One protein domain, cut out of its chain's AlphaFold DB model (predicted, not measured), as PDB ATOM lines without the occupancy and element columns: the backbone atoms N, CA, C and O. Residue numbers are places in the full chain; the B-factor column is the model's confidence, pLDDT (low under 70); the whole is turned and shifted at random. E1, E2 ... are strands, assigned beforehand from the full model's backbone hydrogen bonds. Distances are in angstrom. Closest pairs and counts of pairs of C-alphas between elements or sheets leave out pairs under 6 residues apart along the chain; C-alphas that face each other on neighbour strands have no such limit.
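This is residues 5 to 175 of the 176 residues of a protein of Actinobacteria bacterium (UniProt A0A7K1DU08). Two strongly twisted sheets lie partly face to face: the half of the larger sheet with E14, E11, E10 and E6 is covered by E5, E13 and E12 of the smaller one. The larger sheet reaches beyond this overlap with E1, E2 and E3, the smaller with E7 and E8 at the opposite end, and the chain passes from one sheet to the other between E4 and E5, E5 and E6, E6 and E7, E9 and E10, E11 and E12, and E13 and E14. The printed part has 171 residues, with fourteen named strands, E1 to E14 along the chain, and no named helix; the class is all strand, though only 85 residues, under half, are in named elements. Both sheets are antiparallel, in the orders E1, E2, E3, E4, E14, E11, E10, E6 and E5, E13, E12, E9, E7, E8. The whole is compact, with a radius of gyration of the C-alphas of 17.0 A and spans of 51 by 42 by 25 A.

Start with E1, residues 10 to 13, E2, 16 to 20, E3, 29 to 36, and E4, 40 to 48: they form a meander, each strand the antiparallel neighbour of the one before. Look for N 10 and O 18 at 2.8 A, N 17 and O 32 at 2.8 A, and N 31 and O 46 at 2.8 A. E14, residues 165 to 174, is antiparallel to E4, with N 41 and O 170 at 2.8 A. Beyond it come E11, 123 to 129, E10, 116 to 119, and the edge strand E6, 75 to 77; find N 126 and O 171 at 3.0 A, N 117 and O 125 at 2.9 A, and N 75 and O 118 at 2.8 A. In the other sheet, E13, residues 143 to 149, has staggered neighbours: E5, 63 to 65, beside 143 to 145, with N 64 and O 144 at 2.9 A, and E12, 133 to 137, beside 145 to 149, with N 135 and O 147 at 2.8 A. E9, 105 to 111, is the next neighbour, with N 108 and O 134 at 2.8 A. Then come E7, 80 to 86, and E8, 92 to 97, a hairpin, with N 84 and O 107 at 2.8 A and N 83 and O 97 at 2.9 A. Between the sheets, the closest C-alphas of E13 and E14 are those of Pro 148 and Met 168, 7.3 A apart.

Find C-alpha 10, where E1 begins, at (-30.876, 0.460, 20.982). E3 is 23.4 A long, E4 26.4 A, E11 20.3 A and E13 18.7 A. E14, the longest strand by residues, runs 30.4 A to C-alpha 174 at (-59.117, -10.938, 6.592).

The C-alphas of Asp 51 and Gly 121, the two farthest apart, are 51.4 A apart. The links E4 to E5 and E13 to E14 are long, with 14 and 15 residues. The printed part has no cut; its mean pLDDT is 96.8, and no printed residue is under 70.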
ATOM      1  N   PHE A   5     -29.855  -2.413   8.289       91.88
ATOM      2  CA  PHE A   5     -30.334  -3.796   8.158       91.88
ATOM      3  C   PHE A   5     -29.471  -4.835   8.899       91.88
ATOM      4  O   PHE A   5     -29.988  -5.823   9.409       91.88
ATOM      5  N   HIS A   6     -28.156  -4.618   8.977       92.00
ATOM      6  CA  HIS A   6     -27.221  -5.541   9.637       92.00
ATOM      7  C   HIS A   6     -26.802  -5.079  11.039       92.00
ATOM      8  O   HIS A   6     -25.961  -5.721  11.674       92.00
ATOM      9  N   SER A   7     -27.345  -3.956  11.506       95.25
ATOM     10  CA  SER A   7     -26.932  -3.317  12.750       95.25
ATOM     11  C   SER A   7     -27.808  -3.739  13.921       95.25
ATOM     12  O   SER A   7     -28.967  -4.115  13.759       95.25
ATOM     13  N   SER A   8     -27.246  -3.674  15.125       95.31
ATOM     14  CA  SER A   8     -28.035  -3.751  16.355       95.31
ATOM     15  C   SER A   8     -28.546  -2.361  16.704       95.31
ATOM     16  O   SER A   8     -27.789  -1.400  16.604       95.31
ATOM     17  N   TRP A   9     -29.802  -2.276  17.125       97.94
ATOM     18  CA  TRP A   9     -30.442  -1.021  17.499       97.94
ATOM     19  C   TRP A   9     -30.654  -0.977  19.011       97.94
ATOM     20  O   TRP A   9     -30.947  -2.000  19.634       97.94
ATOM     21  N   GLU A  10     -30.501   0.203  19.598       98.31
ATOM     22  CA  GLU A  10     -30.876   0.460  20.982       98.31
ATOM     23  C   GLU A  10     -32.403   0.496  21.094       98.31
ATOM     24  O   GLU A  10     -33.065   1.220  20.354       98.31
ATOM     25  N   ASP A  11     -32.972  -0.282  22.015       98.06
ATOM     26  CA  ASP A  11     -34.402  -0.225  22.322       98.06
ATOM     27  C   ASP A  11     -34.682   0.951  23.267       98.06
ATOM     28  O   ASP A  11     -34.228   0.963  24.413       98.06
ATOM     29  N   LEU A  12     -35.451   1.928  22.787       98.12
ATOM     30  CA  LEU A  12     -35.874   3.094  23.564       98.12
ATOM     31  C   LEU A  12     -37.239   2.882  24.247       98.12
ATOM     32  O   LEU A  12     -37.733   3.768  24.949       98.12
ATOM     33  N   GLY A  13     -37.856   1.712  24.059       97.69
ATOM     34  CA  GLY A  13     -39.190   1.385  24.542       97.69
ATOM     35  C   GLY A  13     -40.309   1.940  23.657       97.69
ATOM     36  O   GLY A  13     -40.104   2.758  22.763       97.69
ATOM     37  N   TYR A  14     -41.539   1.478  23.910       95.44
ATOM     38  CA  TYR A  14     -42.752   1.907  23.186       95.44
ATOM     39  C   TYR A  14     -42.648   1.771  21.657       95.44
ATOM     40  O   TYR A  14     -43.139   2.617  20.912       95.44
ATOM     41  N   GLY A  15     -41.982   0.707  21.197       97.06
ATOM     42  CA  GLY A  15     -41.801   0.433  19.774       97.06
ATOM     43  C   GLY A  15     -40.773   1.329  19.085       97.06
ATOM     44  O   GLY A  15     -40.659   1.247  17.866       97.06
ATOM     45  N   LYS A  16     -40.018   2.151  19.827       98.44
ATOM     46  CA  LYS A  16     -38.944   2.993  19.291       98.44
ATOM     47  C   LYS A  16     -37.587   2.317  19.404       98.44
ATOM     48  O   LYS A  16     -37.252   1.770  20.452       98.44
ATOM     49  N   GLN A  17     -36.791   2.413  18.349       98.44
ATOM     50  CA  GLN A  17     -35.410   1.955  18.323       98.44
ATOM     51  C   GLN A  17     -34.500   3.044  17.763       98.44
ATOM     52  O   GLN A  17     -34.908   3.799  16.886       98.44
ATOM     53  N   TYR A  18     -33.265   3.108  18.244       98.56
ATOM     54  CA  TYR A  18     -32.277   4.104  17.841       98.56
ATOM     55  C   TYR A  18     -30.994   3.447  17.342       98.56
ATOM     56  O   TYR A  18     -30.548   2.428  17.875       98.56
ATOM     57  N   LEU A  19     -30.396   4.035  16.312       98.25
ATOM     58  CA  LEU A  19     -29.118   3.617  15.761       98.25
ATOM     59  C   LEU A  19     -28.274   4.844  15.424       98.25
ATOM     60  O   LEU A  19     -28.585   5.578  14.490       98.25
ATOM     61  N   GLU A  20     -27.168   5.019  16.141       97.38
ATOM     62  CA  GLU A  20     -26.109   5.955  15.766       97.38
ATOM     63  C   GLU A  20     -25.186   5.307  14.723       97.38
ATOM     64  O   GLU A  20     -24.747   4.160  14.871       97.38
ATOM     65  N   PHE A  21     -24.884   6.032  13.648       95.50
ATOM     66  CA  PHE A  21     -23.989   5.554  12.604       95.50
ATOM     67  C   PHE A  21     -22.516   5.711  13.023       95.50
ATOM     68  O   PHE A  21     -22.128   6.725  13.606       95.50
ATOM     69  N   PRO A  22     -21.644   4.738  12.697       93.81
ATOM     70  CA  PRO A  22     -20.232   4.814  13.054       93.81
ATOM     71  C   PRO A  22     -19.500   5.906  12.256       93.81
ATOM     72  O   PRO A  22     -20.033   6.517  11.336       93.81
ATOM     73  N   HIS A  23     -18.215   6.124  12.533       91.12
ATOM     74  CA  HIS A  23     -17.366   6.877  11.603       91.12
ATOM     75  C   HIS A  23     -17.471   6.273  10.179       91.12
ATOM     76  O   HIS A  23     -17.393   5.046  10.057       91.12
ATOM     77  N   PRO A  24     -17.621   7.075   9.103       93.25
ATOM     78  CA  PRO A  24     -17.417   8.528   8.999       93.25
ATOM     79  C   PRO A  24     -18.670   9.407   9.155       93.25
ATOM     80  O   PRO A  24     -18.626  10.580   8.800       93.25
ATOM     81  N   TYR A  25     -19.773   8.876   9.676       93.44
ATOM     82  CA  TYR A  25     -21.070   9.554   9.673       93.44
ATOM     83  C   TYR A  25     -21.271  10.570  10.815       93.44
ATOM     84  O   TYR A  25     -22.379  11.032  11.012       93.44
ATOM     85  N   ASN A  26     -20.220  10.933  11.561       92.56
ATOM     86  CA  ASN A  26     -20.141  12.098  12.465       92.56
ATOM     87  C   ASN A  26     -21.413  12.438  13.279       92.56
ATOM     88  O   ASN A  26     -21.911  13.563  13.223       92.56
ATOM     89  N   GLY A  27     -21.923  11.476  14.054       94.31
ATOM     90  CA  GLY A  27     -23.092  11.679  14.920       94.31
ATOM     91  C   GLY A  27     -24.436  11.625  14.194       94.31
ATOM     92  O   GLY A  27     -25.461  11.901  14.810       94.31
ATOM     93  N   ALA A  28     -24.451  11.268  12.907       97.50
ATOM     94  CA  ALA A  28     -25.685  10.918  12.233       97.50
ATOM     95  C   ALA A  28     -26.313   9.699  12.902       97.50
ATOM     96  O   ALA A  28     -25.621   8.751  13.288       97.50
ATOM     97  N   ALA A  29     -27.631   9.694  12.967       97.81
ATOM     98  CA  ALA A  29     -28.389   8.625  13.573       97.81
ATOM     99  C   ALA A  29     -29.734   8.449  12.880       97.81
ATOM    100  O   ALA A  29     -30.161   9.265  12.065       97.81
ATOM    101  N   ILE A  30     -30.402   7.353  13.203       98.25
ATOM    102  CA  ILE A  30     -31.753   7.076  12.749       98.25
ATOM    103  C   ILE A  30     -32.575   6.535  13.914       98.25
ATOM    104  O   ILE A  30     -32.136   5.659  14.661       98.25
ATOM    105  N   THR A  31     -33.785   7.062  14.056       98.56
ATOM    106  CA  THR A  31     -34.805   6.528  14.951       98.56
ATOM    107  C   THR A  31     -35.849   5.803  14.117       98.56
ATOM    108  O   THR A  31     -36.400   6.357  13.171       98.56
ATOM    109  N   GLN A  32     -36.137   4.562  14.478       98.19
ATOM    110  CA  GLN A  32     -37.259   3.798  13.959       98.19
ATOM    111  C   GLN A  32     -38.381   3.786  14.995       98.19
ATOM    112  O   GLN A  32     -38.116   3.651  16.189       98.19
ATOM    113  N   GLN A  33     -39.634   3.866  14.554       98.44
ATOM    114  CA  GLN A  33     -40.784   3.575  15.405       98.44
ATOM    115  C   GLN A  33     -41.737   2.607  14.711       98.44
ATOM    116  O   GLN A  33     -42.137   2.830  13.573       98.44
ATOM    117  N   ILE A  34     -42.120   1.547  15.420       98.25
ATOM    118  CA  ILE A  34     -43.145   0.592  15.002       98.25
ATOM    119  C   ILE A  34     -44.282   0.641  16.019       98.25
ATOM    120  O   ILE A  34     -44.100   0.323  17.196       98.25
ATOM    121  N   GLU A  35     -45.465   1.024  15.559       98.38
ATOM    122  CA  GLU A  35     -46.696   1.051  16.338       98.38
ATOM    123  C   GLU A  35     -47.666  -0.003  15.795       98.38
ATOM    124  O   GLU A  35     -47.993  -0.021  14.607       98.38
ATOM    125  N   ILE A  36     -48.124  -0.889  16.680       97.75
ATOM    126  CA  ILE A  36     -49.163  -1.874  16.374       97.75
ATOM    127  C   ILE A  36     -50.514  -1.239  16.708       97.75
ATOM    128  O   ILE A  36     -50.752  -0.846  17.851       97.75
ATOM    129  N   LEU A  37     -51.376  -1.145  15.705       97.31
ATOM    130  CA  LEU A  37     -52.757  -0.677  15.802       97.31
ATOM    131  C   LEU A  37     -53.710  -1.886  15.792       97.31
ATOM    132  O   LEU A  37     -53.265  -3.033  15.829       97.31
ATOM    133  N   ASP A  38     -55.020  -1.643  15.726       96.19
ATOM    134  CA  ASP A  38     -56.026  -2.715  15.758       96.19
ATOM    135  C   ASP A  38     -55.861  -3.711  14.594       96.19
ATOM    136  O   ASP A  38     -55.795  -4.919  14.814       96.19
ATOM    137  N   ASN A  39     -55.773  -3.206  13.361       97.50
ATOM    138  CA  ASN A  39     -55.599  -4.003  12.142       97.50
ATOM    139  C   ASN A  39     -54.480  -3.464  11.242       97.50
ATOM    140  O   ASN A  39     -54.500  -3.675  10.032       97.50
ATOM    141  N   ALA A  40     -53.533  -2.717  11.805       98.25
ATOM    142  CA  ALA A  40     -52.490  -2.070  11.025       98.25
ATOM    143  C   ALA A  40     -51.167  -1.970  11.787       98.25
ATOM    144  O   ALA A  40     -51.126  -2.020  13.016       98.25
ATOM    145  N   ILE A  41     -50.083  -1.795  11.039       98.25
ATOM    146  CA  ILE A  41     -48.767  -1.427  11.555       98.25
ATOM    147  C   ILE A  41     -48.419  -0.062  10.976       98.25
ATOM    148  O   ILE A  41     -48.363   0.093   9.757       98.25
ATOM    149  N   ARG A  42     -48.153   0.916  11.842       98.56
ATOM    150  CA  ARG A  42     -47.505   2.171  11.449       98.56
ATOM    151  C   ARG A  42     -46.008   2.030  11.695       98.56
ATOM    152  O   ARG A  42     -45.597   1.717  12.812       98.56
ATOM    153  N   TRP A  43     -45.205   2.257  10.665       98.38
ATOM    154  CA  TRP A  43     -43.751   2.166  10.730       98.38
ATOM    155  C   TRP A  43     -43.136   3.447  10.170       98.38
ATOM    156  O   TRP A  43     -43.347   3.773   9.006       98.38
ATOM    157  N   SER A  44     -42.378   4.169  10.994       98.50
ATOM    158  CA  SER A  44     -41.648   5.368  10.588       98.50
ATOM    159  C   SER A  44     -40.144   5.263  10.822       98.50
ATOM    160  O   SER A  44     -39.672   4.494  11.667       98.50
ATOM    161  N   LEU A  45     -39.403   6.045  10.040       98.38
ATOM    162  CA  LEU A  45     -37.967   6.262  10.142       98.38
ATOM    163  C   LEU A  45     -37.698   7.770  10.144       98.38
ATOM    164  O   LEU A  45     -38.218   8.487   9.290       98.38
ATOM    165  N   ASP A  46     -36.863   8.224  11.072       98.19
ATOM    166  CA  ASP A  46     -36.433   9.616  11.212       98.19
ATOM    167  C   ASP A  46     -34.903   9.669  11.286       98.19
ATOM    168  O   ASP A  46     -34.298   9.125  12.211       98.19
ATOM    169  N   TYR A  47     -34.279  10.248  10.266       98.06
ATOM    170  CA  TYR A  47     -32.838  10.401  10.127       98.06
ATOM    171  C   TYR A  47     -32.391  11.774  10.626       98.06
ATOM    172  O   TYR A  47     -32.810  12.816  10.122       98.06
ATOM    173  N   GLU A  48     -31.437  11.776  11.547       98.00
ATOM    174  CA  GLU A  48     -30.778  12.977  12.039       98.00
ATOM    175  C   GLU A  48     -29.351  13.009  11.496       98.00
ATOM    176  O   GLU A  48     -28.569  12.092  11.732       98.00
ATOM    177  N   ALA A  49     -28.987  14.065  10.765       96.50
ATOM    178  CA  ALA A  49     -27.677  14.137  10.117       96.50
ATOM    179  C   ALA A  49     -26.510  14.384  11.090       96.50
ATOM    180  O   ALA A  49     -25.371  14.067  10.759       96.50
ATOM    181  N   GLY A  50     -26.754  14.968  12.268       94.31
ATOM    182  CA  GLY A  50     -25.669  15.460  13.122       94.31
ATOM    183  C   GLY A  50     -24.767  16.441  12.357       94.31
ATOM    184  O   GLY A  50     -25.272  17.368  11.725       94.31
ATOM    185  N   ASP A  51     -23.453  16.195  12.365       95.19
ATOM    186  CA  ASP A  51     -22.455  16.942  11.574       95.19
ATOM    187  C   ASP A  51     -22.071  16.200  10.266       95.19
ATOM    188  O   ASP A  51     -20.981  16.382   9.707       95.19
ATOM    189  N   CYS A  52     -22.923  15.287   9.792       95.88
ATOM    190  CA  CYS A  52     -22.696  14.503   8.584       95.88
ATOM    191  C   CYS A  52     -23.235  15.203   7.335       95.88
ATOM    192  O   CYS A  52     -24.439  15.357   7.160       95.88
ATOM    193  N   GLU A  53     -22.336  15.514   6.406       93.12
ATOM    194  CA  GLU A  53     -22.671  16.060   5.081       93.12
ATOM    195  C   GLU A  53     -22.713  14.971   3.990       93.12
ATOM    196  O   GLU A  53     -22.790  15.269   2.796       93.12
ATOM    197  N   LEU A  54     -22.580  13.692   4.369       93.81
ATOM    198  CA  LEU A  54     -22.646  12.590   3.411       93.81
ATOM    199  C   LEU A  54     -24.095  12.370   2.956       93.81
ATOM    200  O   LEU A  54     -25.023  12.522   3.750       93.81
ATOM    201  N   PRO A  55     -24.301  11.970   1.691       93.62
ATOM    202  CA  PRO A  55     -25.634  11.680   1.195       93.62
ATOM    203  C   PRO A  55     -26.248  10.481   1.910       93.62
ATOM    204  O   PRO A  55     -25.557   9.514   2.245       93.62
ATOM    205  N   PHE A  56     -27.564  10.529   2.072       94.50
ATOM    206  CA  PHE A  56     -28.345   9.465   2.678       94.50
ATOM    207  C   PHE A  56     -29.635   9.225   1.885       94.50
ATOM    208  O   PHE A  56     -30.128  10.094   1.163       94.50
ATOM    209  N   SER A  57     -30.174   8.024   2.041       95.88
ATOM    210  CA  SER A  57     -31.550   7.682   1.704       95.88
ATOM    211  C   SER A  57     -32.030   6.622   2.690       95.88
ATOM    212  O   SER A  57     -31.235   5.821   3.194       95.88
ATOM    213  N   ILE A  58     -33.321   6.650   2.999       97.25
ATOM    214  CA  ILE A  58     -33.964   5.730   3.940       97.25
ATOM    215  C   ILE A  58     -35.221   5.153   3.302       97.25
ATOM    216  O   ILE A  58     -35.761   5.699   2.341       97.25
ATOM    217  N   GLY A  59     -35.679   4.026   3.822       97.25
ATOM    218  CA  GLY A  59     -36.878   3.366   3.341       97.25
ATOM    219  C   GLY A  59     -37.061   2.011   3.993       97.25
ATOM    220  O   GLY A  59     -36.295   1.619   4.877       97.25
ATOM    221  N   PHE A  60     -38.082   1.304   3.538       97.44
ATOM    222  CA  PHE A  60     -38.502   0.034   4.112       97.44
ATOM    223  C   PHE A  60     -38.237  -1.116   3.147       97.44
ATOM    224  O   PHE A  60     -38.157  -0.903   1.946       97.44
ATOM    225  N   HIS A  61     -38.132  -2.338   3.670       96.19
ATOM    226  CA  HIS A  61     -37.981  -3.542   2.844       96.19
ATOM    227  C   HIS A  61     -38.893  -4.691   3.319       96.19
ATOM    228  O   HIS A  61     -38.402  -5.782   3.634       96.19
ATOM    229  N   PRO A  62     -40.217  -4.472   3.465       95.69
ATOM    230  CA  PRO A  62     -41.121  -5.535   3.884       95.69
ATOM    231  C   PRO A  62     -41.218  -6.611   2.794       95.69
ATOM    232  O   PRO A  62     -41.548  -6.323   1.645       95.69
ATOM    233  N   TRP A  63     -40.948  -7.860   3.178       96.81
ATOM    234  CA  TRP A  63     -41.085  -9.036   2.320       96.81
ATOM    235  C   TRP A  63     -42.378  -9.774   2.659       96.81
ATOM    236  O   TRP A  63     -42.517 -10.319   3.757       96.81
ATOM    237  N   PHE A  64     -43.310  -9.828   1.713       98.06
ATOM    238  CA  PHE A  64     -44.573 -10.542   1.865       98.06
ATOM    239  C   PHE A  64     -44.493 -11.897   1.171       98.06
ATOM    240  O   PHE A  64     -44.196 -11.969  -0.020       98.06
ATOM    241  N   ALA A  65     -44.756 -12.973   1.916       98.19
ATOM    242  CA  ALA A  65     -44.729 -14.329   1.381       98.19
ATOM    243  C   ALA A  65     -45.882 -14.554   0.395       98.19
ATOM    244  O   ALA A  65     -47.029 -14.236   0.694       98.19
ATOM    245  N   ARG A  66     -45.599 -15.146  -0.765       98.06
ATOM    246  CA  ARG A  66     -46.636 -15.471  -1.753       98.06
ATOM    247  C   ARG A  66     -47.598 -16.545  -1.258       98.06
ATOM    248  O   ARG A  66     -48.785 -16.453  -1.535       98.06
ATOM    249  N   ASP A  67     -47.113 -17.503  -0.478       97.69
ATOM    250  CA  ASP A  67     -47.935 -18.508   0.195       97.69
ATOM    251  C   ASP A  67     -47.920 -18.269   1.713       97.69
ATOM    252  O   ASP A  67     -46.858 -18.227   2.338       97.69
ATOM    253  N   ILE A  68     -49.107 -18.113   2.303       96.44
ATOM    254  CA  ILE A  68     -49.316 -17.957   3.753       96.44
ATOM    255  C   ILE A  68     -50.022 -19.173   4.380       96.44
ATOM    256  O   ILE A  68     -50.452 -19.126   5.532       96.44
ATOM    257  N   GLY A  69     -50.168 -20.270   3.630       96.94
ATOM    258  CA  GLY A  69     -50.846 -21.500   4.041       96.94
ATOM    259  C   GLY A  69     -52.376 -21.429   3.999       96.94
ATOM    260  O   GLY A  69     -53.045 -22.356   4.466       96.94
ATOM    261  N   ARG A  70     -52.943 -20.342   3.464       95.44
ATOM    262  CA  ARG A  70     -54.385 -20.120   3.300       95.44
ATOM    263  C   ARG A  70     -54.639 -19.281   2.046       95.44
ATOM    264  O   ARG A  70     -53.933 -18.306   1.824       95.44
ATOM    265  N   GLY A  71     -55.703 -19.617   1.316       95.31
ATOM    266  CA  GLY A  71     -56.081 -18.926   0.083       95.31
ATOM    267  C   GLY A  71     -55.187 -19.306  -1.092       95.31
ATOM    268  O   GLY A  71     -54.443 -20.287  -1.024       95.31
ATOM    269  N   ASP A  72     -55.299 -18.532  -2.161       97.06
ATOM    270  CA  ASP A  72     -54.430 -18.632  -3.328       97.06
ATOM    271  C   ASP A  72     -53.135 -17.819  -3.128       97.06
ATOM    272  O   ASP A  72     -52.987 -17.046  -2.179       97.06
ATOM    273  N   SER A  73     -52.176 -18.019  -4.037       97.31
ATOM    274  CA  SER A  73     -50.891 -17.311  -4.027       97.31
ATOM    275  C   SER A  73     -51.074 -15.797  -4.169       97.31
ATOM    276  O   SER A  73     -51.977 -15.344  -4.870       97.31
ATOM    277  N   ALA A  74     -50.191 -15.023  -3.534       97.94
ATOM    278  CA  ALA A  74     -50.283 -13.572  -3.512       97.94
ATOM    279  C   ALA A  74     -50.222 -12.941  -4.909       97.94
ATOM    280  O   ALA A  74     -49.293 -13.180  -5.693       97.94
ATOM    281  N   GLU A  75     -51.153 -12.027  -5.152       96.50
ATOM    282  CA  GLU A  75     -51.215 -11.139  -6.303       96.50
ATOM    283  C   GLU A  75     -50.960  -9.696  -5.857       96.50
ATOM    284  O   GLU A  75     -51.405  -9.273  -4.793       96.50
ATOM    285  N   ILE A  76     -50.247  -8.920  -6.674       97.88
ATOM    286  CA  ILE A  76     -49.999  -7.497  -6.416       97.88
ATOM    287  C   ILE A  76     -50.914  -6.630  -7.280       97.88
ATOM    288  O   ILE A  76     -50.969  -6.791  -8.501       97.88
ATOM    289  N   THR A  77     -51.564  -5.653  -6.650       97.50
ATOM    290  CA  THR A  77     -52.211  -4.528  -7.329       97.50
ATOM    291  C   THR A  77     -51.365  -3.283  -7.103       97.50
ATOM    292  O   THR A  77     -51.317  -2.731  -6.007       97.50
ATOM    293  N   PHE A  78     -50.665  -2.845  -8.148       98.31
ATOM    294  CA  PHE A  78     -49.802  -1.668  -8.102       98.31
ATOM    295  C   PHE A  78     -49.866  -0.914  -9.430       98.31
ATOM    296  O   PHE A  78     -49.833  -1.517 -10.505       98.31
ATOM    297  N   SER A  79     -49.951   0.413  -9.357       97.88
ATOM    298  CA  SER A  79     -49.955   1.287 -10.525       97.88
ATOM    299  C   SER A  79     -49.196   2.572 -10.226       97.88
ATOM    300  O   SER A  79     -49.247   3.104  -9.121       97.88
ATOM    301  N   ALA A  80     -48.502   3.088 -11.230       98.31
ATOM    302  CA  ALA A  80     -47.790   4.354 -11.182       98.31
ATOM    303  C   ALA A  80     -47.823   4.988 -12.574       98.31
ATOM    304  O   ALA A  80     -48.088   4.301 -13.561       98.31
ATOM    305  N   SER A  81     -47.554   6.290 -12.678       98.19
ATOM    306  CA  SER A  81     -47.433   6.934 -13.997       98.19
ATOM    307  C   SER A  81     -46.004   6.949 -14.539       98.19
ATOM    308  O   SER A  81     -45.815   7.155 -15.738       98.19
ATOM    309  N   LYS A  82     -44.996   6.727 -13.683       98.44
ATOM    310  CA  LYS A  82     -43.583   6.758 -14.072       98.44
ATOM    311  C   LYS A  82     -42.791   5.632 -13.422       98.44
ATOM    312  O   LYS A  82     -43.034   5.257 -12.278       98.44
ATOM    313  N   MET A  83     -41.796   5.153 -14.150       98.62
ATOM    314  CA  MET A  83     -40.787   4.199 -13.700       98.62
ATOM    315  C   MET A  83     -39.407   4.771 -14.033       98.62
ATOM    316  O   MET A  83     -39.224   5.376 -15.092       98.62
ATOM    317  N   PHE A  84     -38.434   4.600 -13.143       98.38
ATOM    318  CA  PHE A  84     -37.041   4.882 -13.464       98.38
ATOM    319  C   PHE A  84     -36.526   3.847 -14.456       98.38
ATOM    320  O   PHE A  84     -36.596   2.646 -14.212       98.38
ATOM    321  N   LYS A  85     -35.968   4.306 -15.574       98.19
ATOM    322  CA  LYS A  85     -35.341   3.407 -16.538       98.19
ATOM    323  C   LYS A  85     -34.125   2.740 -15.899       98.19
ATOM    324  O   LYS A  85     -33.174   3.419 -15.518       98.19
ATOM    325  N   LYS A  86     -34.144   1.412 -15.841       95.75
ATOM    326  CA  LYS A  86     -33.032   0.592 -15.358       95.75
ATOM    327  C   LYS A  86     -31.948   0.442 -16.432       95.75
ATOM    328  O   LYS A  86     -32.237   0.140 -17.595       95.75
ATOM    329  N   GLY A  87     -30.703   0.707 -16.052       95.25
ATOM    330  CA  GLY A  87     -29.507   0.517 -16.863       95.25
ATOM    331  C   GLY A  87     -29.069  -0.947 -16.933       95.25
ATOM    332  O   GLY A  87     -29.610  -1.821 -16.261       95.25
ATOM    333  N   SER A  88     -28.054  -1.229 -17.753       95.94
ATOM    334  CA  SER A  88     -27.468  -2.577 -17.871       95.94
ATOM    335  C   SER A  88     -26.721  -3.039 -16.615       95.94
ATOM    336  O   SER A  88     -26.400  -4.214 -16.485       95.94
ATOM    337  N   ASP A  89     -26.398  -2.102 -15.731       94.25
ATOM    338  CA  ASP A  89     -25.798  -2.296 -14.412       94.25
ATOM    339  C   ASP A  89     -26.844  -2.381 -13.291       94.25
ATOM    340  O   ASP A  89     -26.475  -2.403 -12.120       94.25
ATOM    341  N   TYR A  90     -28.131  -2.462 -13.649       92.06
ATOM    342  CA  TYR A  90     -29.277  -2.502 -12.741       92.06
ATOM    343  C   TYR A  90     -29.511  -1.209 -11.944       92.06
ATOM    344  O   TYR A  90     -30.396  -1.173 -11.092       92.06
ATOM    345  N   LEU A  91     -28.789  -0.122 -12.247       94.62
ATOM    346  CA  LEU A  91     -29.010   1.179 -11.620       94.62
ATOM    347  C   LEU A  91     -29.965   2.051 -12.448       94.62
ATOM    348  O   LEU A  91     -30.000   1.941 -13.678       94.62
ATOM    349  N   PRO A  92     -30.743   2.947 -11.817       95.88
ATOM    350  CA  PRO A  92     -31.522   3.942 -12.540       95.88
ATOM    351  C   PRO A  92     -30.632   4.845 -13.403       95.88
ATOM    352  O   PRO A  92     -29.666   5.423 -12.919       95.88
ATOM    353  N   THR A  93     -30.993   5.055 -14.670       96.56
ATOM    354  CA  THR A  93     -30.255   5.979 -15.553       96.56
ATOM    355  C   THR A  93     -30.589   7.453 -15.303       96.56
ATOM    356  O   THR A  93     -29.982   8.331 -15.913       96.56
ATOM    357  N   GLY A  94     -31.596   7.729 -14.468       95.56
ATOM    358  CA  GLY A  94     -32.187   9.056 -14.251       95.56
ATOM    359  C   GLY A  94     -33.346   9.400 -15.194       95.56
ATOM    360  O   GLY A  94     -34.111  10.319 -14.903       95.56
ATOM    361  N   ASP A  95     -33.527   8.645 -16.282       97.69
ATOM    362  CA  ASP A  95     -34.668   8.822 -17.185       97.69
ATOM    363  C   ASP A  95     -35.948   8.240 -16.567       97.69
ATOM    364  O   ASP A  95     -35.933   7.156 -15.979       97.69
ATOM    365  N   LEU A  96     -37.075   8.928 -16.770       98.38
ATOM    366  CA  LEU A  96     -38.407   8.434 -16.416       98.38
ATOM    367  C   LEU A  96     -39.121   7.929 -17.673       98.38
ATOM    368  O   LEU A  96     -39.185   8.631 -18.683       98.38
ATOM    369  N   ILE A  97     -39.669   6.721 -17.593       98.62
ATOM    370  CA  ILE A  97     -40.404   6.048 -18.668       98.62
ATOM    371  C   ILE A  97     -41.818   5.677 -18.213       98.62
ATOM    372  O   ILE A  97     -42.119   5.693 -17.016       98.62
ATOM    373  N   GLU A  98     -42.682   5.328 -19.168       98.38
ATOM    374  CA  GLU A  98     -43.937   4.641 -18.852       98.38
ATOM    375  C   GLU A  98     -43.622   3.280 -18.201       98.38
ATOM    376  O   GLU A  98     -42.725   2.579 -18.684       98.38
ATOM    377  N   PRO A  99     -44.326   2.895 -17.119       98.25
ATOM    378  CA  PRO A  99     -44.123   1.605 -16.473       98.25
ATOM    379  C   PRO A  99     -44.250   0.415 -17.424       98.25
ATOM    380  O   PRO A  99     -45.207   0.308 -18.194       98.25
ATOM    381  N   THR A 100     -43.298  -0.512 -17.337       97.50
ATOM    382  CA  THR A 100     -43.346  -1.785 -18.062       97.50
ATOM    383  C   THR A 100     -44.192  -2.818 -17.317       97.50
ATOM    384  O   THR A 100     -44.516  -2.649 -16.143       97.50
ATOM    385  N   GLY A 101     -44.550  -3.917 -17.987       96.94
ATOM    386  CA  GLY A 101     -45.191  -5.061 -17.331       96.94
ATOM    387  C   GLY A 101     -44.246  -5.809 -16.383       96.94
ATOM    388  O   GLY A 101     -43.031  -5.660 -16.480       96.94
ATOM    389  N   GLN A 102     -44.832  -6.617 -15.495       96.31
ATOM    390  CA  GLN A 102     -44.124  -7.517 -14.575       96.31
ATOM    391  C   GLN A 102     -43.287  -8.593 -15.308       96.31
ATOM    392  O   GLN A 102     -43.607  -8.929 -16.455       96.31
ATOM    393  N   PRO A 103     -42.279  -9.199 -14.644       97.06
ATOM    394  CA  PRO A 103     -41.883  -8.970 -13.250       97.06
ATOM    395  C   PRO A 103     -41.091  -7.670 -13.070       97.06
ATOM    396  O   PRO A 103     -40.541  -7.137 -14.031       97.06
ATOM    397  N   TRP A 104     -41.081  -7.160 -11.839       97.88
ATOM    398  CA  TRP A 104     -40.420  -5.908 -11.483       97.88
ATOM    399  C   TRP A 104     -39.303  -6.128 -10.471       97.88
ATOM    400  O   TRP A 104     -39.416  -6.960  -9.574       97.88
ATOM    401  N   ASP A 105     -38.263  -5.326 -10.627       97.38
ATOM    402  CA  ASP A 105     -37.242  -4.998  -9.635       97.38
ATOM    403  C   ASP A 105     -36.863  -3.540  -9.905       97.38
ATOM    404  O   ASP A 105     -35.819  -3.227 -10.489       97.38
ATOM    405  N   ASP A 106     -37.843  -2.659  -9.717       98.25
ATOM    406  CA  ASP A 106     -37.843  -1.334 -10.330       98.25
ATOM    407  C   ASP A 106     -38.391  -0.284  -9.364       98.25
ATOM    408  O   ASP A 106     -39.243  -0.560  -8.518       98.25
ATOM    409  N   THR A 107     -37.903   0.949  -9.509       98.06
ATOM    410  CA  THR A 107     -38.374   2.097  -8.731       98.06
ATOM    411  C   THR A 107     -39.352   2.931  -9.547       98.06
ATOM    412  O   THR A 107     -39.079   3.342 -10.676       98.06
ATOM    413  N   PHE A 108     -40.489   3.233  -8.941       98.62
ATOM    414  CA  PHE A 108     -41.611   3.942  -9.527       98.62
ATOM    415  C   PHE A 108     -41.791   5.315  -8.890       98.62
ATOM    416  O   PHE A 108     -41.348   5.576  -7.769       98.62
ATOM    417  N   LYS A 109     -42.464   6.195  -9.630       97.62
ATOM    418  CA  LYS A 109     -42.835   7.538  -9.201       97.62
ATOM    419  C   LYS A 109     -44.276   7.837  -9.586       97.62
ATOM    420  O   LYS A 109     -44.776   7.307 -10.579       97.62
ATOM    421  N   ASP A 110     -44.901   8.739  -8.834       96.75
ATOM    422  CA  ASP A 110     -46.287   9.156  -9.051       96.75
ATOM    423  C   ASP A 110     -47.232   7.931  -9.019       96.75
ATOM    424  O   ASP A 110     -47.886   7.606 -10.018       96.75
ATOM    425  N   VAL A 111     -47.224   7.217  -7.881       97.12
ATOM    426  CA  VAL A 111     -48.084   6.052  -7.603       97.12
ATOM    427  C   VAL A 111     -49.555   6.449  -7.694       97.12
ATOM    428  O   VAL A 111     -49.957   7.534  -7.269       97.12
ATOM    429  N   ILE A 112     -50.357   5.573  -8.295       96.25
ATOM    430  CA  ILE A 112     -51.778   5.780  -8.555       96.25
ATOM    431  C   ILE A 112     -52.573   4.789  -7.715       96.25
ATOM    432  O   ILE A 112     -52.477   3.578  -7.909       96.25
ATOM    433  N   GLY A 113     -53.422   5.323  -6.843       95.56
ATOM    434  CA  GLY A 113     -54.216   4.508  -5.932       95.56
ATOM    435  C   GLY A 113     -53.379   3.960  -4.781       95.56
ATOM    436  O   GLY A 113     -52.347   4.522  -4.426       95.56
ATOM    437  N   LEU A 114     -53.877   2.883  -4.186       96.75
ATOM    438  CA  LEU A 114     -53.304   2.253  -3.009       96.75
ATOM    439  C   LEU A 114     -52.614   0.947  -3.426       96.75
ATOM    440  O   LEU A 114     -53.294   0.093  -3.991       96.75
ATOM    441  N   PRO A 115     -51.299   0.785  -3.199       98.06
ATOM    442  CA  PRO A 115     -50.629  -0.499  -3.365       98.06
ATOM    443  C   PRO A 115     -51.246  -1.582  -2.481       98.06
ATOM    444  O   PRO A 115     -51.424  -1.381  -1.278       98.06
ATOM    445  N   GLU A 116     -51.533  -2.741  -3.072       98.31
ATOM    446  CA  GLU A 116     -52.116  -3.880  -2.363       98.31
ATOM    447  C   GLU A 116     -51.427  -5.197  -2.725       98.31
ATOM    448  O   GLU A 116     -51.009  -5.414  -3.866       98.31
ATOM    449  N   ILE A 117     -51.371  -6.098  -1.750       98.38
ATOM    450  CA  ILE A 117     -51.032  -7.507  -1.929       98.38
ATOM    451  C   ILE A 117     -52.226  -8.322  -1.444       98.38
ATOM    452  O   ILE A 117     -52.705  -8.138  -0.325       98.38
ATOM    453  N   ILE A 118     -52.730  -9.194  -2.305       98.31
ATOM    454  CA  ILE A 118     -53.971  -9.934  -2.106       98.31
ATOM    455  C   ILE A 118     -53.654 -11.423  -2.144       98.31
ATOM    456  O   ILE A 118     -53.071 -11.896  -3.112       98.31
ATOM    457  N   TRP A 119     -54.092 -12.158  -1.127       98.31
ATOM    458  CA  TRP A 119     -54.164 -13.617  -1.115       98.31
ATOM    459  C   TRP A 119     -55.639 -14.010  -1.259       98.31
ATOM    460  O   TRP A 119     -56.361 -13.987  -0.254       98.31
ATOM    461  N   PRO A 120     -56.124 -14.325  -2.477       97.62
ATOM    462  CA  PRO A 120     -57.543 -14.585  -2.709       97.62
ATOM    463  C   PRO A 120     -58.099 -15.696  -1.807       97.62
ATOM    464  O   PRO A 120     -57.535 -16.786  -1.712       97.62
ATOM    465  N   GLY A 121     -59.220 -15.431  -1.141       96.44
ATOM    466  CA  GLY A 121     -59.852 -16.332  -0.175       96.44
ATOM    467  C   GLY A 121     -59.207 -16.338   1.219       96.44
ATOM    468  O   GLY A 121     -59.540 -17.207   2.039       96.44
ATOM    469  N   ALA A 122     -58.282 -15.418   1.504       96.94
ATOM    470  CA  ALA A 122     -57.546 -15.383   2.765       96.94
ATOM    471  C   ALA A 122     -57.380 -13.984   3.350       96.94
ATOM    472  O   ALA A 122     -57.851 -13.753   4.465       96.94
ATOM    473  N   ALA A 123     -56.670 -13.093   2.659       97.75
ATOM    474  CA  ALA A 123     -56.235 -11.831   3.243       97.75
ATOM    475  C   ALA A 123     -55.891 -10.779   2.189       97.75
ATOM    476  O   ALA A 123     -55.560 -11.089   1.044       97.75
ATOM    477  N   ARG A 124     -55.884  -9.524   2.626       98.00
ATOM    478  CA  ARG A 124     -55.372  -8.384   1.874       98.00
ATOM    479  C   ARG A 124     -54.485  -7.530   2.766       98.00
ATOM    480  O   ARG A 124     -54.797  -7.294   3.932       98.00
ATOM    481  N   VAL A 125     -53.392  -7.050   2.186       98.19
ATOM    482  CA  VAL A 125     -52.541  -6.007   2.750       98.19
ATOM    483  C   VAL A 125     -52.597  -4.790   1.844       98.19
ATOM    484  O   VAL A 125     -52.395  -4.917   0.639       98.19
ATOM    485  N   SER A 126     -52.813  -3.618   2.432       98.31
ATOM    486  CA  SER A 126     -52.725  -2.325   1.750       98.31
ATOM    487  C   SER A 126     -51.612  -1.488   2.374       98.31
ATOM    488  O   SER A 126     -51.454  -1.496   3.596       98.31
ATOM    489  N   ILE A 127     -50.833  -0.782   1.553       98.56
ATOM    490  CA  ILE A 127     -49.645  -0.045   2.007       98.56
ATOM    491  C   ILE A 127     -49.774   1.423   1.612       98.56
ATOM    492  O   ILE A 127     -49.753   1.759   0.431       98.56
ATOM    493  N   GLU A 128     -49.867   2.301   2.604       98.19
ATOM    494  CA  GLU A 128     -49.914   3.754   2.435       98.19
ATOM    495  C   GLU A 128     -48.571   4.368   2.827       98.19
ATOM    496  O   GLU A 128     -47.997   4.008   3.850       98.19
ATOM    497  N   SER A 129     -48.080   5.315   2.036       98.00
ATOM    498  CA  SER A 129     -46.951   6.179   2.387       98.00
ATOM    499  C   SER A 129     -47.044   7.454   1.555       98.00
ATOM    500  O   SER A 129     -47.520   7.429   0.419       98.00
ATOM    501  N   ASP A 130     -46.582   8.570   2.105       90.19
ATOM    502  CA  ASP A 130     -46.406   9.829   1.381       90.19
ATOM    503  C   ASP A 130     -45.116   9.859   0.546       90.19
ATOM    504  O   ASP A 130     -44.831  10.850  -0.132       90.19
ATOM    505  N   SER A 131     -44.365   8.752   0.542       95.69
ATOM    506  CA  SER A 131     -43.138   8.612  -0.223       95.69
ATOM    507  C   SER A 131     -43.336   8.920  -1.713       95.69
ATOM    508  O   SER A 131     -44.186   8.308  -2.376       95.69
ATOM    509  N   PRO A 132     -42.498   9.794  -2.300       93.00
ATOM    510  CA  PRO A 132     -42.527  10.056  -3.730       93.00
ATOM    511  C   PRO A 132     -41.923   8.917  -4.561       93.00
ATOM    512  O   PRO A 132     -42.102   8.925  -5.779       93.00
ATOM    513  N   TYR A 133     -41.209   7.965  -3.948       97.94
ATOM    514  CA  TYR A 133     -40.565   6.846  -4.638       97.94
ATOM    515  C   TYR A 133     -40.935   5.508  -4.001       97.94
ATOM    516  O   TYR A 133     -40.979   5.367  -2.779       97.94
ATOM    517  N   TRP A 134     -41.184   4.521  -4.857       98.50
ATOM    518  CA  TRP A 134     -41.580   3.178  -4.445       98.50
ATOM    519  C   TRP A 134     -40.787   2.154  -5.236       98.50
ATOM    520  O   TRP A 134     -40.915   2.106  -6.457       98.50
ATOM    521  N   THR A 135     -39.977   1.342  -4.570       98.06
ATOM    522  CA  THR A 135     -39.366   0.169  -5.198       98.06
ATOM    523  C   THR A 135     -40.331  -1.003  -5.073       98.06
ATOM    524  O   THR A 135     -40.900  -1.238  -4.010       98.06
ATOM    525  N   VAL A 136     -40.581  -1.708  -6.174       98.50
ATOM    526  CA  VAL A 136     -41.458  -2.882  -6.182       98.50
ATOM    527  C   VAL A 136     -40.700  -4.050  -6.778       98.50
ATOM    528  O   VAL A 136     -40.197  -3.966  -7.900       98.50
ATOM    529  N   TYR A 137     -40.656  -5.140  -6.019       98.38
ATOM    530  CA  TYR A 137     -39.964  -6.364  -6.385       98.38
ATOM    531  C   TYR A 137     -40.953  -7.528  -6.465       98.38
ATOM    532  O   TYR A 137     -41.606  -7.872  -5.478       98.38
ATOM    533  N   THR A 138     -41.076  -8.136  -7.646       98.31
ATOM    534  CA  THR A 138     -41.984  -9.264  -7.912       98.31
ATOM    535  C   THR A 138     -41.307 -10.453  -8.596       98.31
ATOM    536  O   THR A 138     -41.990 -11.434  -8.891       98.31
ATOM    537  N   GLU A 139     -39.991 -10.407  -8.835       97.12
ATOM    538  CA  GLU A 139     -39.265 -11.474  -9.545       97.12
ATOM    539  C   GLU A 139     -39.190 -12.800  -8.768       97.12
ATOM    540  O   GLU A 139     -39.108 -13.858  -9.394       97.12
ATOM    541  N   HIS A 140     -39.227 -12.780  -7.430       97.19
ATOM    542  CA  HIS A 140     -39.096 -14.006  -6.634       97.19
ATOM    543  C   HIS A 140     -40.400 -14.804  -6.575       97.19
ATOM    544  O   HIS A 140     -41.484 -14.263  -6.347       97.19
ATOM    545  N   GLU A 141     -40.283 -16.126  -6.700       96.19
ATOM    546  CA  GLU A 141     -41.416 -17.064  -6.695       96.19
ATOM    547  C   GLU A 141     -42.097 -17.225  -5.328       96.19
ATOM    548  O   GLU A 141     -43.236 -17.677  -5.255       96.19
ATOM    549  N   ASP A 142     -41.427 -16.771  -4.270       97.31
ATOM    550  CA  ASP A 142     -41.858 -16.925  -2.870       97.31
ATOM    551  C   ASP A 142     -42.275 -15.610  -2.212       97.31
ATOM    552  O   ASP A 142     -42.816 -15.624  -1.106       97.31
ATOM    553  N   GLY A 143     -42.026 -14.459  -2.841       97.62
ATOM    554  CA  GLY A 143     -42.352 -13.197  -2.196       97.62
ATOM    555  C   GLY A 143     -42.424 -11.983  -3.096       97.62
ATOM    556  O   GLY A 143     -42.011 -11.998  -4.255       97.62
ATOM    557  N   ILE A 144     -43.011 -10.942  -2.517       98.56
ATOM    558  CA  ILE A 144     -43.250  -9.634  -3.113       98.56
ATOM    559  C   ILE A 144     -42.750  -8.584  -2.119       98.56
ATOM    560  O   ILE A 144     -43.053  -8.682  -0.927       98.56
ATOM    561  N   CYS A 145     -42.025  -7.574  -2.599       98.38
ATOM    562  CA  CYS A 145     -41.713  -6.380  -1.810       98.38
ATOM    563  C   CYS A 145     -42.379  -5.152  -2.427       98.38
ATOM    564  O   CYS A 145     -42.402  -4.984  -3.648       98.38
ATOM    565  N   VAL A 146     -42.918  -4.297  -1.563       98.25
ATOM    566  CA  VAL A 146     -43.465  -2.986  -1.911       98.25
ATOM    567  C   VAL A 146     -42.862  -1.997  -0.921       98.25
ATOM    568  O   VAL A 146     -43.160  -2.038   0.272       98.25
ATOM    569  N   GLU A 147     -41.957  -1.163  -1.415       98.06
ATOM    570  CA  GLU A 147     -40.951  -0.476  -0.608       98.06
ATOM    571  C   GLU A 147     -41.027   1.039  -0.818       98.06
ATOM    572  O   GLU A 147     -40.437   1.568  -1.767       98.06
ATOM    573  N   PRO A 148     -41.720   1.779   0.060       98.25
ATOM    574  CA  PRO A 148     -41.560   3.223   0.123       98.25
ATOM    575  C   PRO A 148     -40.108   3.578   0.477       98.25
ATOM    576  O   PRO A 148     -39.557   3.084   1.466       98.25
ATOM    577  N   VAL A 149     -39.487   4.443  -0.328       98.06
ATOM    578  CA  VAL A 149     -38.106   4.920  -0.144       98.06
ATOM    579  C   VAL A 149     -38.022   6.427  -0.383       98.06
ATOM    580  O   VAL A 149     -38.649   6.954  -1.295       98.06
ATOM    581  N   THR A 150     -37.204   7.152   0.376       97.81
ATOM    582  CA  THR A 150     -37.122   8.618   0.238       97.81
ATOM    583  C   THR A 150     -36.406   9.072  -1.030       97.81
ATOM    584  O   THR A 150     -36.574  10.207  -1.472       97.81
ATOM    585  N   ALA A 151     -35.630   8.186  -1.656       97.06
ATOM    586  CA  ALA A 151     -34.947   8.423  -2.920       97.06
ATOM    587  C   ALA A 151     -34.708   7.093  -3.667       97.06
ATOM    588  O   ALA A 151     -34.616   6.048  -3.019       97.06
ATOM    589  N   PRO A 152     -34.586   7.103  -5.010       96.44
ATOM    590  CA  PRO A 152     -34.303   5.891  -5.776       96.44
ATOM    591  C   PRO A 152     -32.884   5.364  -5.495       96.44
ATOM    592  O   PRO A 152     -32.037   6.101  -4.975       96.44
ATOM    593  N   PRO A 153     -32.567   4.116  -5.886       95.69
ATOM    594  CA  PRO A 153     -31.186   3.652  -5.928       95.69
ATOM    595  C   PRO A 153     -30.295   4.632  -6.704       95.69
ATOM    596  O   PRO A 153     -30.731   5.256  -7.669       95.69
ATOM    597  N   ASP A 154     -29.046   4.774  -6.263       95.75
ATOM    598  CA  ASP A 154     -28.056   5.678  -6.868       95.75
ATOM    599  C   ASP A 154     -28.405   7.184  -6.821       95.75
ATOM    600  O   ASP A 154     -27.812   7.995  -7.531       95.75
ATOM    601  N   CYS A 155     -29.334   7.597  -5.947       95.62
ATOM    602  CA  CYS A 155     -29.833   8.975  -5.863       95.62
ATOM    603  C   CYS A 155     -28.744  10.058  -5.809       95.62
ATOM    604  O   CYS A 155     -28.903  11.106  -6.437       95.62
ATOM    605  N   GLN A 156     -27.616   9.797  -5.140       95.25
ATOM    606  CA  GLN A 156     -26.487  10.725  -5.072       95.25
ATOM    607  C   GLN A 156     -25.939  11.083  -6.461       95.25
ATOM    608  O   GLN A 156     -25.676  12.253  -6.738       95.25
ATOM    609  N   ASN A 157     -25.772  10.095  -7.342       96.31
ATOM    610  CA  ASN A 157     -25.264  10.321  -8.695       96.31
ATOM    611  C   ASN A 157     -26.335  10.918  -9.619       96.31
ATOM    612  O   ASN A 157     -26.004  11.572 -10.607       96.31
ATOM    613  N   LEU A 158     -27.611  10.763  -9.259       95.75
ATOM    614  CA  LEU A 158     -28.749  11.392  -9.929       95.75
ATOM    615  C   LEU A 158     -29.020  12.828  -9.448       95.75
ATOM    616  O   LEU A 158     -29.891  13.502  -9.998       95.75
ATOM    617  N   GLY A 159     -28.306  13.305  -8.421       96.00
ATOM    618  CA  GLY A 159     -28.553  14.611  -7.801       96.00
ATOM    619  C   GLY A 159     -29.895  14.691  -7.066       96.00
ATOM    620  O   GLY A 159     -30.473  15.771  -6.959       96.00
ATOM    621  N   ILE A 160     -30.407  13.552  -6.593       95.94
ATOM    622  CA  ILE A 160     -31.655  13.439  -5.839       95.94
ATOM    623  C   ILE A 160     -31.314  13.293  -4.357       95.94
ATOM    624  O   ILE A 160     -30.566  12.399  -3.964       95.94
ATOM    625  N   VAL A 161     -31.904  14.159  -3.539       94.44
ATOM    626  CA  VAL A 161     -31.816  14.106  -2.077       94.44
ATOM    627  C   VAL A 161     -33.132  13.550  -1.549       94.44
ATOM    628  O   VAL A 161     -34.194  13.993  -1.989       94.44
ATOM    629  N   GLY A 162     -33.054  12.558  -0.664       92.94
ATOM    630  CA  GLY A 162     -34.224  12.013   0.014       92.94
ATOM    631  C   GLY A 162     -34.611  12.844   1.232       92.94
ATOM    632  O   GLY A 162     -33.768  13.508   1.835       92.94
ATOM    633  N   ASP A 163     -35.885  12.783   1.603       96.38
ATOM    634  CA  ASP A 163     -36.366  13.337   2.864       96.38
ATOM    635  C   ASP A 163     -35.742  12.605   4.065       96.38
ATOM    636  O   ASP A 163     -35.371  11.429   3.983       96.38
ATOM    637  N   SER A 164     -35.613  13.314   5.189       96.88
ATOM    638  CA  SER A 164     -35.086  12.760   6.443       96.88
ATOM    639  C   SER A 164     -36.119  11.952   7.222       96.88
ATOM    640  O   SER A 164     -35.750  11.224   8.132       96.88
ATOM    641  N   TYR A 165     -37.394  12.057   6.857       98.12
ATOM    642  CA  TYR A 165     -38.492  11.328   7.474       98.12
ATOM    643  C   TYR A 165     -39.239  10.522   6.419       98.12
ATOM    644  O   TYR A 165     -39.454  11.003   5.306       98.12
ATOM    645  N   ILE A 166     -39.666   9.318   6.782       98.50
ATOM    646  CA  ILE A 166     -40.614   8.533   5.996       98.50
ATOM    647  C   ILE A 166     -41.479   7.697   6.931       98.50
ATOM    648  O   ILE A 166     -41.002   7.159   7.932       98.50
ATOM    649  N   GLU A 167     -42.753   7.565   6.592       98.50
ATOM    650  CA  GLU A 167     -43.699   6.707   7.294       98.50
ATOM    651  C   GLU A 167     -44.447   5.837   6.291       98.50
ATOM    652  O   GLU A 167     -44.747   6.261   5.173       98.50
ATOM    653  N   MET A 168     -44.766   4.617   6.705       98.38
ATOM    654  CA  MET A 168     -45.765   3.803   6.040       98.38
ATOM    655  C   MET A 168     -46.782   3.237   7.027       98.38
ATOM    656  O   MET A 168     -46.460   2.910   8.173       98.38
ATOM    657  N   LEU A 169     -48.015   3.088   6.553       98.69
ATOM    658  CA  LEU A 169     -49.091   2.380   7.229       98.69
ATOM    659  C   LEU A 169     -49.414   1.119   6.429       98.69
ATOM    660  O   LEU A 169     -49.787   1.194   5.261       98.69
ATOM    661  N   ILE A 170     -49.267  -0.037   7.066       98.62
ATOM    662  CA  ILE A 170     -49.629  -1.336   6.505       98.62
ATOM    663  C   ILE A 170     -50.931  -1.769   7.164       98.62
ATOM    664  O   ILE A 170     -50.936  -2.064   8.358       98.62
ATOM    665  N   THR A 171     -52.018  -1.815   6.402       98.56
ATOM    666  CA  THR A 171     -53.340  -2.238   6.882       98.56
ATOM    667  C   THR A 171     -53.613  -3.674   6.457       98.56
ATOM    668  O   THR A 171     -53.361  -4.041   5.311       98.56
ATOM    669  N   PHE A 172     -54.136  -4.479   7.379       97.69
ATOM    670  CA  PHE A 172     -54.461  -5.887   7.191       97.69
ATOM    671  C   PHE A 172     -55.978  -6.085   7.214       97.69
ATOM    672  O   PHE A 172     -56.684  -5.554   8.079       97.69
ATOM    673  N   GLU A 173     -56.469  -6.889   6.280       97.06
ATOM    674  CA  GLU A 173     -57.859  -7.325   6.213       97.06
ATOM    675  C   GLU A 173     -57.934  -8.840   5.995       97.06
ATOM    676  O   GLU A 173     -57.154  -9.407   5.226       97.06
ATOM    677  N   GLU A 174     -58.878  -9.493   6.673       92.88
ATOM    678  CA  GLU A 174     -59.117 -10.938   6.592       92.88
ATOM    679  C   GLU A 174     -60.317 -11.261   5.690       92.88
ATOM    680  O   GLU A 174     -61.202 -10.429   5.493       92.88
ATOM    681  N   ASP A 175     -60.370 -12.503   5.201       79.88
ATOM    682  CA  ASP A 175     -61.490 -13.077   4.439       79.88
ATOM    683  C   ASP A 175     -61.802 -12.344   3.117       79.88
ATOM    684  O   ASP A 175     -62.960 -12.259   2.698       79.88
TER     685      ASP A 175